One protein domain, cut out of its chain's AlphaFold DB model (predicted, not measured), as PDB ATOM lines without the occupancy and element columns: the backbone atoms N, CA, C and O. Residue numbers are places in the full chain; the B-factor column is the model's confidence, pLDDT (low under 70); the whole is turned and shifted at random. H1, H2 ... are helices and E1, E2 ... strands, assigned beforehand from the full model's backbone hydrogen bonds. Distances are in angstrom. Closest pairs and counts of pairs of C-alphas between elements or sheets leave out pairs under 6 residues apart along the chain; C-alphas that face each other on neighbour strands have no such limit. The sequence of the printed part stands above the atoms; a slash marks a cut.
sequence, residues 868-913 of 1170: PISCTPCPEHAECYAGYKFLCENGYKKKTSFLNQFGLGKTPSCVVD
ATOM      1  N   PRO A 868     212.008 186.730 165.564       58.16
ATOM      2  CA  PRO A 868     211.868 186.189 166.909       58.16
ATOM      3  C   PRO A 868     212.730 187.015 167.873       58.16
ATOM      4  O   PRO A 868     213.960 187.001 167.802       58.16
ATOM      5  N   ILE A 869     212.084 187.772 168.760       66.06
ATOM      6  CA  ILE A 869     212.768 188.597 169.762       66.06
ATOM      7  C   ILE A 869     212.966 187.751 171.018       66.06
ATOM      8  O   ILE A 869     212.061 187.596 171.835       66.06
ATOM      9  N   SER A 870     214.165 187.185 171.151       72.50
ATOM     10  CA  SER A 870     214.580 186.452 172.346       72.50
ATOM     11  C   SER A 870     214.552 187.343 173.592       72.50
ATOM     12  O   SER A 870     214.915 188.521 173.537       72.50
ATOM     13  N   CYS A 871     214.193 186.755 174.732       82.88
ATOM     14  CA  CYS A 871     214.343 187.383 176.042       82.88
ATOM     15  C   CYS A 871     215.812 187.766 176.317       82.88
ATOM     16  O   CYS A 871     216.750 187.181 175.766       82.88
ATOM     17  N   THR A 872     216.033 188.756 177.185       84.06
ATOM     18  CA  THR A 872     217.389 189.147 177.614       84.06
ATOM     19  C   THR A 872     217.795 188.347 178.864       84.06
ATOM     20  O   THR A 872     216.986 188.256 179.784       84.06
ATOM     21  N   PRO A 873     219.010 187.776 178.974       86.56
ATOM     22  CA  PRO A 873     219.468 187.180 180.234       86.56
ATOM     23  C   PRO A 873     219.607 188.250 181.330       86.56
ATOM     24  O   PRO A 873     219.913 189.406 181.025       86.56
ATOM     25  N   CYS A 874     219.398 187.888 182.600       88.94
ATOM     26  CA  CYS A 874     219.635 188.825 183.700       88.94
ATOM     27  C   CYS A 874     221.140 189.174 183.774       88.94
ATOM     28  O   CYS A 874     221.976 188.282 183.607       88.94
ATOM     29  N   PRO A 875     221.527 190.454 183.943       89.50
ATOM     30  CA  PRO A 875     222.933 190.821 184.089       89.50
ATOM     31  C   PRO A 875     223.509 190.343 185.430       89.50
ATOM     32  O   PRO A 875     222.809 190.281 186.435       89.50
ATOM     33  N   GLU A 876     224.811 190.059 185.451       87.81
ATOM     34  CA  GLU A 876     225.542 189.692 186.669       87.81
ATOM     35  C   GLU A 876     225.416 190.785 187.752       87.81
ATOM     36  O   GLU A 876     225.384 191.979 187.439       87.81
ATOM     37  N   HIS A 877     225.348 190.367 189.024       89.44
ATOM     38  CA  HIS A 877     225.117 191.228 190.195       89.44
ATOM     39  C   HIS A 877     223.819 192.060 190.133       89.44
ATOM     40  O   HIS A 877     223.781 193.215 190.573       89.44
ATOM     41  N   ALA A 878     222.746 191.474 189.588       90.25
ATOM     42  CA  ALA A 878     221.417 192.073 189.537       90.25
ATOM     43  C   ALA A 878     220.301 191.121 189.987       90.25
ATOM     44  O   ALA A 878     220.313 189.935 189.668       90.25
ATOM     45  N   GLU A 879     219.279 191.685 190.628       89.81
ATOM     46  CA  GLU A 879     217.968 191.050 190.767       89.81
ATOM     47  C   GLU A 879     217.044 191.571 189.662       89.81
ATOM     48  O   GLU A 879     216.800 192.779 189.559       89.81
ATOM     49  N   CYS A 880     216.534 190.675 188.818       90.81
ATOM     50  CA  CYS A 880     215.617 191.023 187.735       90.81
ATOM     51  C   CYS A 880     214.145 190.936 188.161       90.81
ATOM     52  O   CYS A 880     213.747 190.056 188.919       90.81
ATOM     53  N   TYR A 881     213.317 191.821 187.603       86.00
ATOM     54  CA  TYR A 881     211.868 191.865 187.808       86.00
ATOM     55  C   TYR A 881     211.126 192.076 186.473       86.00
ATOM     56  O   TYR A 881     211.712 192.453 185.451       86.00
ATOM     57  N   ALA A 882     209.806 191.868 186.477       82.00
ATOM     58  CA  ALA A 882     208.963 191.996 185.288       82.00
ATOM     59  C   ALA A 882     209.027 193.397 184.633       82.00
ATOM     60  O   ALA A 882     209.239 194.422 185.291       82.00
ATOM     61  N   GLY A 883     208.821 193.447 183.311       75.06
ATOM     62  CA  GLY A 883     208.818 194.695 182.533       75.06
ATOM     63  C   GLY A 883     210.200 195.339 182.356       75.06
ATOM     64  O   GLY A 883     210.318 196.563 182.414       75.06
ATOM     65  N   TYR A 884     211.248 194.524 182.170       81.19
ATOM     66  CA  TYR A 884     212.640 194.964 181.954       81.19
ATOM     67  C   TYR A 884     213.221 195.809 183.112       81.19
ATOM     68  O   TYR A 884     214.110 196.653 182.933       81.19
ATOM     69  N   LYS A 885     212.717 195.587 184.332       83.38
ATOM     70  CA  LYS A 885     213.207 196.205 185.570       83.38
ATOM     71  C   LYS A 885     214.254 195.299 186.219       83.38
ATOM     72  O   LYS A 885     214.175 194.085 186.125       83.38
ATOM     73  N   PHE A 886     215.236 195.905 186.875       88.88
ATOM     74  CA  PHE A 886     216.227 195.190 187.680       88.88
ATOM     75  C   PHE A 886     216.853 196.142 188.701       88.88
ATOM     76  O   PHE A 886     216.991 197.343 188.409       88.88
ATOM     77  N   LEU A 887     217.231 195.605 189.853       90.12
ATOM     78  CA  LEU A 887     218.022 196.245 190.903       90.12
ATOM     79  C   LEU A 887     219.452 195.681 190.853       90.12
ATOM     80  O   LEU A 887     219.649 194.585 190.341       90.12
ATOM     81  N   CYS A 888     220.450 196.431 191.323       90.75
ATOM     82  CA  CYS A 888     221.824 195.932 191.438       90.75
ATOM     83  C   CYS A 888     222.127 195.536 192.885       90.75
ATOM     84  O   CYS A 888     221.623 196.175 193.808       90.75
ATOM     85  N   GLU A 889     222.976 194.528 193.062       87.12
ATOM     86  CA  GLU A 889     223.496 194.107 194.365       87.12
ATOM     87  C   GLU A 889     224.315 195.231 195.039       87.12
ATOM     88  O   GLU A 889     224.888 196.099 194.369       87.12
ATOM     89  N   ASN A 890     224.378 195.234 196.374       79.25
ATOM     90  CA  ASN A 890     225.028 196.296 197.148       79.25
ATOM     91  C   ASN A 890     226.491 196.523 196.709       79.25
ATOM     92  O   ASN A 890     227.310 195.609 196.709       79.25
ATOM     93  N   GLY A 891     226.828 197.772 196.368       71.81
ATOM     94  CA  GLY A 891     228.146 198.161 195.841       71.81
ATOM     95  C   GLY A 891     228.245 198.205 194.307       71.81
ATOM     96  O   GLY A 891     229.254 198.678 193.777       71.81
ATOM     97  N   TYR A 892     227.202 197.787 193.584       83.31
ATOM     98  CA  TYR A 892     227.097 197.913 192.128       83.31
ATOM     99  C   TYR A 892     226.081 198.991 191.738       83.31
ATOM    100  O   TYR A 892     224.989 199.075 192.298       83.31
ATOM    101  N   LYS A 893     226.399 199.790 190.713       87.38
ATOM    102  CA  LYS A 893     225.484 200.791 190.146       87.38
ATOM    103  C   LYS A 893     225.011 200.436 188.740       87.38
ATOM    104  O   LYS A 893     225.746 199.923 187.895       87.38
ATOM    105  N   LYS A 894     223.745 200.767 188.484       86.44
ATOM    106  CA  LYS A 894     223.014 200.490 187.244       86.44
ATOM    107  C   LYS A 894     223.549 201.316 186.067       86.44
ATOM    108  O   LYS A 894     223.250 202.503 185.944       86.44
ATOM    109  N   LYS A 895     224.305 200.683 185.164       83.25
ATOM    110  CA  LYS A 895     224.933 201.306 183.984       83.25
ATOM    111  C   LYS A 895     224.109 200.993 182.726       83.25
ATOM    112  O   LYS A 895     224.282 199.969 182.066       83.25
ATOM    113  N   THR A 896     223.180 201.886 182.382       78.94
ATOM    114  CA  THR A 896     222.419 201.840 181.120       78.94
ATOM    115  C   THR A 896     223.098 202.711 180.059       78.94
ATOM    116  O   THR A 896     223.418 203.873 180.308       78.94
ATOM    117  N   SER A 897     223.328 202.183 178.851       76.75
ATOM    118  CA  SER A 897     223.775 203.036 177.734       76.75
ATOM    119  C   SER A 897     222.584 203.806 177.154       76.75
ATOM    120  O   SER A 897     221.461 203.311 177.171       76.75
ATOM    121  N   PHE A 898     222.810 204.995 176.585       70.44
ATOM    122  CA  PHE A 898     221.738 205.825 176.000       70.44
ATOM    123  C   PHE A 898     220.892 205.073 174.950       70.44
ATOM    124  O   PHE A 898     219.671 205.194 174.918       70.44
ATOM    125  N   LEU A 899     221.529 204.215 174.145       67.44
ATOM    126  CA  LEU A 899     220.863 203.371 173.144       67.44
ATOM    127  C   LEU A 899     219.893 202.336 173.756       67.44
ATOM    128  O   LEU A 899     218.952 201.903 173.088       67.44
ATOM    129  N   ASN A 900     220.058 201.978 175.035       68.06
ATOM    130  CA  ASN A 900     219.173 201.053 175.750       68.06
ATOM    131  C   ASN A 900     217.786 201.671 175.966       68.06
ATOM    132  O   ASN A 900     216.795 200.948 175.978       68.06
ATOM    133  N   GLN A 901     217.691 203.005 176.059       68.62
ATOM    134  CA  GLN A 901     216.417 203.724 176.179       68.62
ATOM    135  C   GLN A 901     215.506 203.521 174.949       68.62
ATOM    136  O   GLN A 901     214.305 203.777 175.020       68.62
ATOM    137  N   PHE A 902     216.064 203.019 173.841       61.66
ATOM    138  CA  PHE A 902     215.364 202.701 172.596       61.66
ATOM    139  C   PHE A 902     215.350 201.196 172.261       61.66
ATOM    140  O   PHE A 902     214.877 200.833 171.191       61.66
ATOM    141  N   GLY A 903     215.862 200.317 173.133       65.75
ATOM    142  CA  GLY A 903     215.979 198.877 172.838       65.75
ATOM    143  C   GLY A 903     217.018 198.532 171.756       65.75
ATOM    144  O   GLY A 903     216.926 197.483 171.127       65.75
ATOM    145  N   LEU A 904     217.990 199.425 171.514       68.62
ATOM    146  CA  LEU A 904     218.995 199.332 170.438       68.62
ATOM    147  C   LEU A 904     220.446 199.327 170.961       68.62
ATOM    148  O   LEU A 904     221.394 199.510 170.197       68.62
ATOM    149  N   GLY A 905     220.631 199.201 172.276       66.44
ATOM    150  CA  GLY A 905     221.934 199.228 172.941       66.44
ATOM    151  C   GLY A 905     222.357 197.870 173.496       66.44
ATOM    152  O   GLY A 905     221.601 196.903 173.449       66.44
ATOM    153  N   LYS A 906     223.574 197.809 174.051       71.56
ATOM    154  CA  LYS A 906     224.044 196.642 174.817       71.56
ATOM    155  C   LYS A 906     223.099 196.364 175.987       71.56
ATOM    156  O   LYS A 906     222.496 197.302 176.507       71.56
ATOM    157  N   THR A 907     223.030 195.119 176.451       71.06
ATOM    158  CA  THR A 907     222.284 194.770 177.667       71.06
ATOM    159  C   THR A 907     222.651 195.718 178.821       71.06
ATOM    160  O   THR A 907     223.809 196.134 178.946       71.06
ATOM    161  N   PRO A 908     221.670 196.172 179.619       80.19
ATOM    162  CA  PRO A 908     221.960 197.025 180.760       80.19
ATOM    163  C   PRO A 908     222.703 196.192 181.815       80.19
ATOM    164  O   PRO A 908     222.392 195.022 181.996       80.19
ATOM    165  N   SER A 909     223.701 196.772 182.480       85.81
ATOM    166  CA  SER A 909     224.625 196.019 183.338       85.81
ATOM    167  C   SER A 909     224.810 196.714 184.682       85.81
ATOM    168  O   SER A 909     224.843 197.946 184.760       85.81
ATOM    169  N   CYS A 910     224.918 195.920 185.743       89.38
ATOM    170  CA  CYS A 910     225.424 196.373 187.029       89.38
ATOM    171  C   CYS A 910     226.954 196.402 186.952       89.38
ATOM    172  O   CYS A 910     227.586 195.429 186.552       89.38
ATOM    173  N   VAL A 911     227.549 197.549 187.272       87.12
ATOM    174  CA  VAL A 911     229.007 197.727 187.297       87.12
ATOM    175  C   VAL A 911     229.390 198.204 188.684       87.12
ATOM    176  O   VAL A 911     228.699 199.061 189.236       87.12
ATOM    177  N   VAL A 912     230.472 197.646 189.235       81.44
ATOM    178  CA  VAL A 912     231.012 198.040 190.542       81.44
ATOM    179  C   VAL A 912     231.129 199.560 190.601       81.44
ATOM    180  O   VAL A 912     231.560 200.195 189.632       81.44
ATOM    181  N   ASP A 913     230.712 200.160 191.707       80.38
ATOM    182  CA  ASP A 913     230.734 201.606 191.822       80.38
ATOM    183  C   ASP A 913     232.184 202.126 191.964       80.38
ATOM    184  O   ASP A 913     232.792 202.115 193.032       80.38
TER     185      ASP A 913
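AT A GLANCE: This is residues 868 to 913 of the 1170 residues of the protein "LEM domain-containing protein Man1" of Schizosaccharomyces japonicus (strain yFS275 / FY16936) (UniProt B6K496). Two small two-stranded ladders, the hairpin E1 and E2 and the pair E3 and E4, make two arms that come together near Cys 888 and Cys 910. The short helix H1 sits in the loop between E3 and E4, away from the hairpin, and residues 868 to 877 form a tail leading into E1. The printed part has 46 residues, with the order E1 E2 E3 H1 E4; both sheets are antiparallel, the class is mixed, helices and strands, and under half of the residues are in named elements. The whole is compact, with a radius of gyration of the C-alphas of 10.7 A, yet elongated, spanning 34 by 21 by 14 A.

HOW THE PARTS SIT: Look first at E1, residues 878 to 881, and E2, residues 885 to 888, an antiparallel hairpin at 158 degrees, where N 879 and O 887 are 2.9 A apart, within hydrogen-bond range. Then find E3, residues 892 to 895, and E4, residues 909 to 912, antiparallel at 138 degrees, with N 893 and O 911 at 2.8 A, within hydrogen-bond range. Between the sheets, the closest C-alphas of E2 and E4 are those of Cys 888 and Cys 910, 5.7 A apart. E1 and E3 are apart. H1, residues 898 to 902, is apart from E1 and E2; its one O i to N i+4 pair is not within hydrogen-bond range (0 of 1), while 2 of 2 O i to N i+3 pairs are.

IN THESE COORDINATES: Find C-alpha 878 at (221.417, 192.073, 189.537), where E1 begins and runs 9.7 A to residue 881. E2, residues 885 to 888, measures 10.4 A, E3, residues 892 to 895, 9.1 A, and H1, residues 898 to 902, 7.9 A. E4, residues 909 to 912, runs 9.8 A and ends at C-alpha 912, (231.012, 198.040, 190.542).

THE WHOLE: The two C-alphas farthest apart are those of Pro 868 and Gly 891, at 35.3 A. The printed part has no cut; the links E1 to E2, E2 to E3 and E3 to H1 are tight, and H1 to E4 is short. The mean pLDDT of the printed part is 79.8, and residues 868 to 869 and 899 to 905 are under 70 in this model.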